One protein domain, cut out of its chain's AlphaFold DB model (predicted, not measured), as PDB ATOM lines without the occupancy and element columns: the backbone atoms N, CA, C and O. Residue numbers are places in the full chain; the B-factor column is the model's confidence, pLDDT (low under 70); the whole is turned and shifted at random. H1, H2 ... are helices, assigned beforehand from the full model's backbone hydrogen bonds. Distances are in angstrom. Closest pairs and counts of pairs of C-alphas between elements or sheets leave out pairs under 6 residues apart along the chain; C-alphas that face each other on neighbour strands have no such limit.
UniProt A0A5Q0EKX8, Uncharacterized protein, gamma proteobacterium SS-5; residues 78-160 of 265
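AT A GLANCE: This is residues 78 to 160 of the 265 residues of an uncharacterized protein of gamma proteobacterium SS-5 (UniProt A0A5Q0EKX8). What is seen first? One very long helix, H1, has its first part, residues 78 to 104, sticking out as a free arm, while its other end joins a small body in which H2 folds back along H1 as a hairpin and H4 packs alongside H1, apart from H2. The short H3 comes between H2 and H4 along the chain. What is it made of, and how large is it? The printed part has 83 residues, with four named helices in the order H1, H2, H3, H4 and no named strand: the class is all helix. It is extended, with a radius of gyration of the C-alphas of 19.6 A, and spans 68 by 19 by 19 A, the length being made by H1 with its free arm.

HOW THE PARTS SIT: What does the first helix meet? H1, residues 78 to 118, is the hub, touching the three other helices. With residues 112 to 116 alone it touches H2, residues 122 to 134, in a helical hairpin, opposite ways at a shallow tilt of 30 degrees; the closest C-alphas, of Leu 116 and Ala 128, are 5.6 A apart. What of the later helices? With residues 105 to 109 alone, H1 only just touches H3, residues 136 to 139, with 3 pairs of C-alphas within 8 A, the closest being Ile 109 and Leu 139 at 6.7 A. With residues 106 to 117 alone, H1 touches H4, residues 143 to 158, the same way at a shallow tilt of 13 degrees; the closest C-alphas, of Ile 109 and Ala 145, are 7.1 A apart. Which helices stay apart? H2 and H4 are apart, and H2 and H3 meet only through their link. H3 and H4 are close but not clearly touching, with the C-alphas of Leu 139 and Ala 145, their closest, 7.3 A apart. What do the backbones show? Every O i to N i+4 pair is within hydrogen-bond range in H2 and H4, and 35 of 37 are in H1; H3 is too short for such a pair.

IN THESE COORDINATES: Where does H1 run? Its 41 residues go from C-alpha 78 at (-4.864, 45.599, -11.082) to C-alpha 118 at (18.176, 14.852, 34.582), 59.7 A. How long are the others? H2, residues 122 to 134, measures 18.3 A, H3, residues 136 to 139, 5.5 A, and H4, residues 143 to 158, 23.0 A, ending with C-alpha 158 at (7.403, 6.390, 39.298).

THE WHOLE: How far does it reach? The two C-alphas farthest apart, those of His 78 and Gly 160, are 67.9 A apart. Is anything cut or uncertain? The printed part has no cut, and its three links are tight. The mean pLDDT of the printed part is 86.2, and no printed residue is under 70.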
ATOM      1  N   HIS A  78      -6.220  45.296 -11.557       95.44
ATOM      2  CA  HIS A  78      -4.864  45.599 -11.082       95.44
ATOM      3  C   HIS A  78      -4.851  46.122  -9.639       95.44
ATOM      4  O   HIS A  78      -4.040  45.667  -8.834       95.44
ATOM      5  N   ARG A  79      -5.767  47.039  -9.290       98.06
ATOM      6  CA  ARG A  79      -5.889  47.563  -7.918       98.06
ATOM      7  C   ARG A  79      -6.289  46.473  -6.921       98.06
ATOM      8  O   ARG A  79      -5.732  46.427  -5.829       98.06
ATOM      9  N   ILE A  80      -7.210  45.585  -7.303       97.69
ATOM     10  CA  ILE A  80      -7.630  44.443  -6.481       97.69
ATOM     11  C   ILE A  80      -6.451  43.499  -6.246       97.69
ATOM     12  O   ILE A  80      -6.165  43.168  -5.100       97.69
ATOM     13  N   VAL A  81      -5.741  43.102  -7.306       96.75
ATOM     14  CA  VAL A  81      -4.577  42.209  -7.195       96.75
ATOM     15  C   VAL A  81      -3.509  42.819  -6.291       96.75
ATOM     16  O   VAL A  81      -3.033  42.133  -5.393       96.75
ATOM     17  N   ALA A  82      -3.192  44.106  -6.457       96.56
ATOM     18  CA  ALA A  82      -2.229  44.792  -5.597       96.56
ATOM     19  C   ALA A  82      -2.651  44.771  -4.118       96.56
ATOM     20  O   ALA A  82      -1.818  44.539  -3.245       96.56
ATOM     21  N   LYS A  83      -3.946  44.964  -3.828       97.31
ATOM     22  CA  LYS A  83      -4.443  44.927  -2.449       97.31
ATOM     23  C   LYS A  83      -4.442  43.518  -1.859       97.31
ATOM     24  O   LYS A  83      -4.136  43.363  -0.682       97.31
ATOM     25  N   ILE A  84      -4.767  42.501  -2.655       97.25
ATOM     26  CA  ILE A  84      -4.650  41.104  -2.224       97.25
ATOM     27  C   ILE A  84      -3.191  40.793  -1.893       97.25
ATOM     28  O   ILE A  84      -2.930  40.244  -0.831       97.25
ATOM     29  N   ASP A  85      -2.250  41.191  -2.747       94.56
ATOM     30  CA  ASP A  85      -0.823  40.937  -2.529       94.56
ATOM     31  C   ASP A  85      -0.318  41.598  -1.233       94.56
ATOM     32  O   ASP A  85       0.375  40.955  -0.448       94.56
ATOM     33  N   GLU A  86      -0.738  42.837  -0.954       97.12
ATOM     34  CA  GLU A  86      -0.457  43.531   0.313       97.12
ATOM     35  C   GLU A  86      -1.012  42.770   1.530       97.12
ATOM     36  O   GLU A  86      -0.304  42.557   2.514       97.12
ATOM     37  N   LEU A  87      -2.277  42.341   1.473       97.50
ATOM     38  CA  LEU A  87      -2.936  41.662   2.592       97.50
ATOM     39  C   LEU A  87      -2.387  40.250   2.824       97.50
ATOM     40  O   LEU A  87      -2.237  39.841   3.972       97.50
ATOM     41  N   MET A  88      -2.060  39.518   1.760       93.38
ATOM     42  CA  MET A  88      -1.453  38.190   1.869       93.38
ATOM     43  C   MET A  88      -0.051  38.280   2.475       93.38
ATOM     44  O   MET A  88       0.268  37.484   3.349       93.38
ATOM     45  N   ALA A  89       0.739  39.297   2.110       95.88
ATOM     46  CA  ALA A  89       2.034  39.537   2.743       95.88
ATOM     47  C   ALA A  89       1.910  39.821   4.253       95.88
ATOM     48  O   ALA A  89       2.737  39.360   5.038       95.88
ATOM     49  N   LEU A  90       0.859  40.536   4.679       96.31
ATOM     50  CA  LEU A  90       0.575  40.743   6.102       96.31
ATOM     51  C   LEU A  90       0.194  39.431   6.808       96.31
ATOM     52  O   LEU A  90       0.661  39.181   7.918       96.31
ATOM     53  N   CYS A  91      -0.623  38.584   6.175       96.19
ATOM     54  CA  CYS A  91      -0.942  37.254   6.703       96.19
ATOM     55  C   CYS A  91       0.323  36.397   6.866       96.19
ATOM     56  O   CYS A  91       0.539  35.844   7.941       96.19
ATOM     57  N   ASP A  92       1.189  36.362   5.848       95.81
ATOM     58  CA  ASP A  92       2.453  35.621   5.888       95.81
ATOM     59  C   ASP A  92       3.356  36.104   7.037       95.81
ATOM     60  O   ASP A  92       3.971  35.294   7.737       95.81
ATOM     61  N   GLN A  93       3.411  37.421   7.281       95.94
ATOM     62  CA  GLN A  93       4.148  37.992   8.411       95.94
ATOM     63  C   GLN A  93       3.572  37.531   9.758       95.94
ATOM     64  O   GLN A  93       4.326  37.098  10.631       95.94
ATOM     65  N   LEU A  94       2.249  37.599   9.934       95.56
ATOM     66  CA  LEU A  94       1.589  37.183  11.176       95.56
ATOM     67  C   LEU A  94       1.795  35.690  11.459       95.56
ATOM     68  O   LEU A  94       2.062  35.305  12.602       95.56
ATOM     69  N   ASP A  95       1.717  34.852  10.428       94.12
ATOM     70  CA  ASP A  95       1.980  33.421  10.549       94.12
ATOM     71  C   ASP A  95       3.446  33.153  10.916       94.12
ATOM     72  O   ASP A  95       3.727  32.321  11.785       94.12
ATOM     73  N   ALA A  96       4.395  33.887  10.327       93.81
ATOM     74  CA  ALA A  96       5.808  33.789  10.682       93.81
ATOM     75  C   ALA A  96       6.070  34.190  12.146       93.81
ATOM     76  O   ALA A  96       6.746  33.457  12.874       93.81
ATOM     77  N   GLU A  97       5.500  35.308  12.606       93.88
ATOM     78  CA  GLU A  97       5.620  35.780  13.991       93.88
ATOM     79  C   GLU A  97       5.027  34.776  14.988       93.88
ATOM     80  O   GLU A  97       5.654  34.445  16.002       93.88
ATOM     81  N   ARG A  98       3.845  34.230  14.684       90.94
ATOM     82  CA  ARG A  98       3.206  33.194  15.502       90.94
ATOM     83  C   ARG A  98       4.068  31.938  15.585       90.94
ATOM     84  O   ARG A  98       4.326  31.451  16.685       90.94
ATOM     85  N   ASN A  99       4.563  31.445  14.452       90.12
ATOM     86  CA  ASN A  99       5.410  30.253  14.404       90.12
ATOM     87  C   ASN A  99       6.722  30.445  15.182       90.12
ATOM     88  O   ASN A  99       7.177  29.527  15.878       90.12
ATOM     89  N   ALA A 100       7.320  31.637  15.113       89.56
ATOM     90  CA  ALA A 100       8.513  31.988  15.878       89.56
ATOM     91  C   ALA A 100       8.232  32.020  17.390       89.56
ATOM     92  O   ALA A 100       8.985  31.432  18.177       89.56
ATOM     93  N   ARG A 101       7.116  32.636  17.801       87.75
ATOM     94  CA  ARG A 101       6.671  32.659  19.201       87.75
ATOM     95  C   ARG A 101       6.424  31.250  19.731       87.75
ATOM     96  O   ARG A 101       6.945  30.904  20.788       87.75
ATOM     97  N   ASP A 102       5.697  30.423  18.991       87.00
ATOM     98  CA  ASP A 102       5.339  29.065  19.411       87.00
ATOM     99  C   ASP A 102       6.577  28.150  19.465       87.00
ATOM    100  O   ASP A 102       6.690  27.264  20.314       87.00
ATOM    101  N   THR A 103       7.563  28.384  18.598       87.12
ATOM    102  CA  THR A 103       8.866  27.704  18.656       87.12
ATOM    103  C   THR A 103       9.661  28.114  19.890       87.12
ATOM    104  O   THR A 103      10.136  27.247  20.623       87.12
ATOM    105  N   THR A 104       9.743  29.416  20.163       86.25
ATOM    106  CA  THR A 104      10.424  29.957  21.349       86.25
ATOM    107  C   THR A 104       9.776  29.442  22.634       86.25
ATOM    108  O   THR A 104      10.463  28.969  23.539       86.25
ATOM    109  N   HIS A 105       8.444  29.453  22.693       85.38
ATOM    110  CA  HIS A 105       7.672  28.937  23.818       85.38
ATOM    111  C   HIS A 105       7.958  27.448  24.068       85.38
ATOM    112  O   HIS A 105       8.283  27.062  25.191       85.38
ATOM    113  N   ARG A 106       7.942  26.613  23.017       84.44
ATOM    114  CA  ARG A 106       8.285  25.182  23.129       84.44
ATOM    115  C   ARG A 106       9.719  24.951  23.606       84.44
ATOM    116  O   ARG A 106       9.952  24.052  24.414       84.44
ATOM    117  N   GLN A 107      10.679  25.741  23.127       86.31
ATOM    118  CA  GLN A 107      12.072  25.646  23.569       86.31
ATOM    119  C   GLN A 107      12.221  26.002  25.051       86.31
ATOM    120  O   GLN A 107      12.922  25.296  25.772       86.31
ATOM    121  N   LEU A 108      11.526  27.043  25.514       84.06
ATOM    122  CA  LEU A 108      11.555  27.467  26.912       84.06
ATOM    123  C   LEU A 108      10.934  26.418  27.841       84.06
ATOM    124  O   LEU A 108      11.543  26.064  28.851       84.06
ATOM    125  N   ILE A 109       9.786  25.852  27.456       84.56
ATOM    126  CA  ILE A 109       9.180  24.708  28.152       84.56
ATOM    127  C   ILE A 109      10.188  23.564  28.246       84.56
ATOM    128  O   ILE A 109      10.511  23.111  29.343       84.56
ATOM    129  N   ARG A 110      10.777  23.142  27.123       83.44
ATOM    130  CA  ARG A 110      11.770  22.061  27.123       83.44
ATOM    131  C   ARG A 110      12.962  22.358  28.039       83.44
ATOM    132  O   ARG A 110      13.380  21.473  28.780       83.44
ATOM    133  N   ALA A 111      13.496  23.578  28.006       83.75
ATOM    134  CA  ALA A 111      14.642  23.981  28.818       83.75
ATOM    135  C   ALA A 111      14.349  23.952  30.326       83.75
ATOM    136  O   ALA A 111      15.255  23.714  31.119       83.75
ATOM    137  N   ILE A 112      13.096  24.172  30.724       80.19
ATOM    138  CA  ILE A 112      12.668  24.128  32.125       80.19
ATOM    139  C   ILE A 112      12.346  22.699  32.577       80.19
ATOM    140  O   ILE A 112      12.634  22.338  33.717       80.19
ATOM    141  N   HIS A 113      11.819  21.868  31.677       80.81
ATOM    142  CA  HIS A 113      11.557  20.453  31.942       80.81
ATOM    143  C   HIS A 113      12.827  19.606  32.029       80.81
ATOM    144  O   HIS A 113      12.919  18.726  32.877       80.81
ATOM    145  N   HIS A 114      13.820  19.863  31.181       83.56
ATOM    146  CA  HIS A 114      15.018  19.026  31.091       83.56
ATOM    147  C   HIS A 114      15.808  18.901  32.416       83.56
ATOM    148  O   HIS A 114      16.209  17.794  32.770       83.56
ATOM    149  N   PRO A 115      16.004  19.971  33.215       83.88
ATOM    150  CA  PRO A 115      16.617  19.855  34.537       83.88
ATOM    151  C   PRO A 115      15.854  18.961  35.517       83.88
ATOM    152  O   PRO A 115      16.484  18.402  36.406       83.88
ATOM    153  N   LEU A 116      14.527  18.823  35.389       80.56
ATOM    154  CA  LEU A 116      13.760  17.921  36.249       80.56
ATOM    155  C   LEU A 116      14.062  16.453  35.942       80.56
ATOM    156  O   LEU A 116      14.204  15.654  36.862       80.56
ATOM    157  N   THR A 117      14.144  16.091  34.662       76.88
ATOM    158  CA  THR A 117      14.350  14.698  34.245       76.88
ATOM    159  C   THR A 117      15.777  14.222  34.512       76.88
ATOM    160  O   THR A 117      15.984  13.068  34.889       76.88
ATOM    161  N   GLU A 118      16.747  15.127  34.381       82.31
ATOM    162  CA  GLU A 118      18.176  14.852  34.582       82.31
ATOM    163  C   GLU A 118      18.639  14.997  36.038       82.31
ATOM    164  O   GLU A 118      19.763  14.619  36.356       82.31
ATOM    165  N   ALA A 119      17.809  15.539  36.937       78.44
ATOM    166  CA  ALA A 119      18.217  15.739  38.322       78.44
ATOM    167  C   ALA A 119      18.625  14.405  38.973       78.44
ATOM    168  O   ALA A 119      17.873  13.418  38.972       78.44
ATOM    169  N   THR A 120      19.836  14.395  39.532       72.25
ATOM    170  CA  THR A 120      20.423  13.243  40.232       72.25
ATOM    171  C   THR A 120      20.275  13.334  41.746       72.25
ATOM    172  O   THR A 120      20.430  12.330  42.429       72.25
ATOM    173  N   ASP A 121      19.985  14.524  42.280       75.81
ATOM    174  CA  ASP A 121      19.847  14.770  43.715       75.81
ATOM    175  C   ASP A 121      18.623  15.640  44.052       75.81
ATOM    176  O   ASP A 121      18.051  16.333  43.205       75.81
ATOM    177  N   SER A 122      18.224  15.610  45.325       73.31
ATOM    178  CA  SER A 122      17.049  16.324  45.836       73.31
ATOM    179  C   SER A 122      17.165  17.849  45.729       73.31
ATOM    180  O   SER A 122      16.153  18.537  45.574       73.31
ATOM    181  N   THR A 123      18.380  18.401  45.754       78.00
ATOM    182  CA  THR A 123      18.617  19.849  45.684       78.00
ATOM    183  C   THR A 123      18.427  20.368  44.258       78.00
ATOM    184  O   THR A 123      17.815  21.420  44.056       78.00
ATOM    185  N   GLN A 124      18.911  19.630  43.260       80.00
ATOM    186  CA  GLN A 124      18.702  19.910  41.841       80.00
ATOM    187  C   GLN A 124      17.218  19.831  41.485       80.00
ATOM    188  O   GLN A 124      16.691  20.769  40.880       80.00
ATOM    189  N   THR A 125      16.528  18.781  41.945       78.62
ATOM    190  CA  THR A 125      15.077  18.628  41.773       78.62
ATOM    191  C   THR A 125      14.322  19.798  42.398       78.62
ATOM    192  O   THR A 125      13.477  20.409  41.744       78.62
ATOM    193  N   HIS A 126      14.667  20.186  43.631       81.00
ATOM    194  CA  HIS A 126      14.035  21.325  44.297       81.00
ATOM    195  C   HIS A 126      14.228  22.634  43.518       81.00
ATOM    196  O   HIS A 126      13.263  23.360  43.282       81.00
ATOM    197  N   ARG A 127      15.451  22.928  43.056       82.19
ATOM    198  CA  ARG A 127      15.738  24.127  42.244       82.19
ATOM    199  C   ARG A 127      14.988  24.122  40.910       82.19
ATOM    200  O   ARG A 127      14.516  25.169  40.475       82.19
ATOM    201  N   ALA A 128      14.878  22.969  40.255       84.12
ATOM    202  CA  ALA A 128      14.128  22.833  39.011       84.12
ATOM    203  C   ALA A 128      12.624  23.089  39.228       84.12
ATOM    204  O   ALA A 128      12.017  23.852  38.475       84.12
ATOM    205  N   TRP A 129      12.049  22.567  40.315       84.06
ATOM    206  CA  TRP A 129      10.666  22.859  40.704       84.06
ATOM    207  C   TRP A 129      10.429  24.327  41.059       84.06
ATOM    208  O   TRP A 129       9.397  24.881  40.682       84.06
ATOM    209  N   GLN A 130      11.378  24.977  41.741       85.31
ATOM    210  CA  GLN A 130      11.289  26.413  42.021       85.31
ATOM    211  C   GLN A 130      11.192  27.225  40.723       85.31
ATOM    212  O   GLN A 130      10.285  28.040  40.593       85.31
ATOM    213  N   ARG A 131      12.030  26.931  39.720       84.44
ATOM    214  CA  ARG A 131      11.974  27.604  38.408       84.44
ATOM    215  C   ARG A 131      10.628  27.429  37.705       84.44
ATOM    216  O   ARG A 131      10.115  28.385  37.132       84.44
ATOM    217  N   ILE A 132      10.050  26.226  37.752       85.25
ATOM    218  CA  ILE A 132       8.718  25.962  37.183       85.25
ATOM    219  C   ILE A 132       7.659  26.783  37.891       85.25
ATOM    220  O   ILE A 132       6.830  27.393  37.229       85.25
ATOM    221  N   ARG A 133       7.686  26.811  39.225       84.62
ATOM    222  CA  ARG A 133       6.722  27.561  40.029       84.62
ATOM    223  C   ARG A 133       6.802  29.061  39.749       84.62
ATOM    224  O   ARG A 133       5.769  29.685  39.525       84.62
ATOM    225  N   ASP A 134       8.011  29.613  39.710       85.06
ATOM    226  CA  ASP A 134       8.240  31.049  39.520       85.06
ATOM    227  C   ASP A 134       7.830  31.516  38.112       85.06
ATOM    228  O   ASP A 134       7.438  32.668  37.917       85.06
ATOM    229  N   HIS A 135       7.848  30.609  37.130       82.12
ATOM    230  CA  HIS A 135       7.452  30.880  35.749       82.12
ATOM    231  C   HIS A 135       6.197  30.110  35.307       82.12
ATOM    232  O   HIS A 135       5.942  29.991  34.110       82.12
ATOM    233  N   PHE A 136       5.379  29.619  36.242       78.75
ATOM    234  CA  PHE A 136       4.286  28.697  35.919       78.75
ATOM    235  C   PHE A 136       3.239  29.335  34.996       78.75
ATOM    236  O   PHE A 136       2.956  28.838  33.907       78.75
ATOM    237  N   ASN A 137       2.703  30.486  35.401       78.75
ATOM    238  CA  ASN A 137       1.645  31.175  34.665       78.75
ATOM    239  C   ASN A 137       2.022  31.575  33.230       78.75
ATOM    240  O   ASN A 137       1.222  31.303  32.343       78.75
ATOM    241  N   PRO A 138       3.180  32.207  32.948       76.00
ATOM    242  CA  PRO A 138       3.509  32.605  31.576       76.00
ATOM    243  C   PRO A 138       3.822  31.423  30.648       76.00
ATOM    244  O   PRO A 138       3.741  31.569  29.428       76.00
ATOM    245  N   LEU A 139       4.188  30.264  31.197       72.56
ATOM    246  CA  LEU A 139       4.673  29.125  30.421       72.56
ATOM    247  C   LEU A 139       3.609  28.055  30.193       72.56
ATOM    248  O   LEU A 139       3.541  27.483  29.113       72.56
ATOM    249  N   TYR A 140       2.729  27.813  31.155       79.69
ATOM    250  CA  TYR A 140       1.730  26.748  31.059       79.69
ATOM    251  C   TYR A 140       0.340  27.293  30.709       79.69
ATOM    252  O   TYR A 140      -0.655  26.942  31.335       79.69
ATOM    253  N   THR A 141       0.271  28.164  29.700       80.38
ATOM    254  CA  THR A 141      -0.992  28.729  29.186       80.38
ATOM    255  C   THR A 141      -1.631  27.886  28.085       80.38
ATOM    256  O   THR A 141      -2.811  28.064  27.784       80.38
ATOM    257  N   THR A 142      -0.873  26.966  27.483       79.12
ATOM    258  CA  THR A 142      -1.340  26.081  26.409       79.12
ATOM    259  C   THR A 142      -1.674  24.684  26.949       79.12
ATOM    260  O   THR A 142      -0.978  24.190  27.847       79.12
ATOM    261  N   PRO A 143      -2.718  24.010  26.428       81.31
ATOM    262  CA  PRO A 143      -3.055  22.642  26.827       81.31
ATOM    263  C   PRO A 143      -1.879  21.666  26.695       81.31
ATOM    264  O   PRO A 143      -1.679  20.813  27.561       81.31
ATOM    265  N   GLU A 144      -1.069  21.827  25.649       79.69
ATOM    266  CA  GLU A 144       0.086  20.982  25.349       79.69
ATOM    267  C   GLU A 144       1.175  21.120  26.420       79.69
ATOM    268  O   GLU A 144       1.716  20.114  26.886       79.69
ATOM    269  N   ALA A 145       1.472  22.348  26.865       81.19
ATOM    270  CA  ALA A 145       2.449  22.585  27.925       81.19
ATOM    271  C   ALA A 145       1.994  21.953  29.249       81.19
ATOM    272  O   ALA A 145       2.776  21.289  29.933       81.19
ATOM    273  N   VAL A 146       0.712  22.102  29.600       84.19
ATOM    274  CA  VAL A 146       0.143  21.490  30.813       84.19
ATOM    275  C   VAL A 146       0.195  19.962  30.727       84.19
ATOM    276  O   VAL A 146       0.510  19.292  31.712       84.19
ATOM    277  N   GLN A 147      -0.085  19.387  29.556       82.88
ATOM    278  CA  GLN A 147       0.013  17.945  29.348       82.88
ATOM    279  C   GLN A 147       1.450  17.441  29.513       82.88
ATOM    280  O   GLN A 147       1.660  16.448  30.213       82.88
ATOM    281  N   ALA A 148       2.439  18.137  28.944       81.62
ATOM    282  CA  ALA A 148       3.852  17.803  29.119       81.62
ATOM    283  C   ALA A 148       4.269  17.834  30.600       81.62
ATOM    284  O   ALA A 148       4.987  16.944  31.071       81.62
ATOM    285  N   LEU A 149       3.755  18.801  31.367       85.69
ATOM    286  CA  LEU A 149       3.988  18.866  32.805       85.69
ATOM    287  C   LEU A 149       3.376  17.704  33.574       85.69
ATOM    288  O   LEU A 149       4.068  17.105  34.393       85.69
ATOM    289  N   ARG A 150       2.130  17.330  33.275       87.50
ATOM    290  CA  ARG A 150       1.499  16.150  33.887       87.50
ATOM    291  C   ARG A 150       2.324  14.889  33.646       87.50
ATOM    292  O   ARG A 150       2.581  14.152  34.590       87.50
ATOM    293  N   GLN A 151       2.779  14.671  32.413       86.06
ATOM    294  CA  GLN A 151       3.618  13.514  32.084       86.06
ATOM    295  C   GLN A 151       4.952  13.540  32.837       86.06
ATOM    296  O   GLN A 151       5.365  12.522  33.383       86.06
ATOM    297  N   THR A 152       5.581  14.714  32.953       85.44
ATOM    298  CA  THR A 152       6.825  14.868  33.725       85.44
ATOM    299  C   THR A 152       6.609  14.551  35.207       85.44
ATOM    300  O   THR A 152       7.402  13.825  35.797       85.44
ATOM    301  N   ILE A 153       5.519  15.041  35.812       87.56
ATOM    302  CA  ILE A 153       5.170  14.746  37.213       87.56
ATOM    303  C   ILE A 153       5.014  13.237  37.423       87.56
ATOM    304  O   ILE A 153       5.593  12.688  38.358       87.56
ATOM    305  N   LEU A 154       4.267  12.563  36.544       88.31
ATOM    306  CA  LEU A 154       4.044  11.118  36.630       88.31
ATOM    307  C   LEU A 154       5.346  10.331  36.467       88.31
ATOM    308  O   LEU A 154       5.594   9.401  37.230       88.31
ATOM    309  N   GLN A 155       6.202  10.731  35.525       86.31
ATOM    310  CA  GLN A 155       7.509  10.113  35.327       86.31
ATOM    311  C   GLN A 155       8.387  10.237  36.578       86.31
ATOM    312  O   GLN A 155       8.976   9.252  37.018       86.31
ATOM    313  N   LEU A 156       8.446  11.421  37.191       86.00
ATOM    314  CA  LEU A 156       9.216  11.630  38.421       86.00
ATOM    315  C   LEU A 156       8.644  10.849  39.606       86.00
ATOM    316  O   LEU A 156       9.412  10.384  40.448       86.00
ATOM    317  N   ALA A 157       7.318  10.689  39.670       88.19
ATOM    318  CA  ALA A 157       6.656   9.902  40.706       88.19
ATOM    319  C   ALA A 157       7.087   8.431  40.647       88.19
ATOM    320  O   ALA A 157       7.530   7.884  41.653       88.19
ATOM    321  N   VAL A 158       7.031   7.809  39.463       88.88
ATOM    322  CA  VAL A 158       7.403   6.390  39.298       88.88
ATOM    323  C   VAL A 158       8.911   6.145  39.387       88.88
ATOM    324  O   VAL A 158       9.331   5.021  39.630       88.88
ATOM    325  N   GLN A 159       9.725   7.188  39.215       86.00
ATOM    326  CA  GLN A 159      11.170   7.145  39.451       86.00
ATOM    327  C   GLN A 159      11.554   7.379  40.923       86.00
ATOM    328  O   GLN A 159      12.738   7.349  41.246       86.00
ATOM    329  N   GLY A 160      10.589   7.677  41.803       86.00
ATOM    330  CA  GLY A 160      10.852   8.023  43.204       86.00
ATOM    331  C   GLY A 160      11.592   9.354  43.392       86.00
ATOM    332  O   GLY A 160      12.157   9.615  44.449       86.00
TER     333      GLY A 160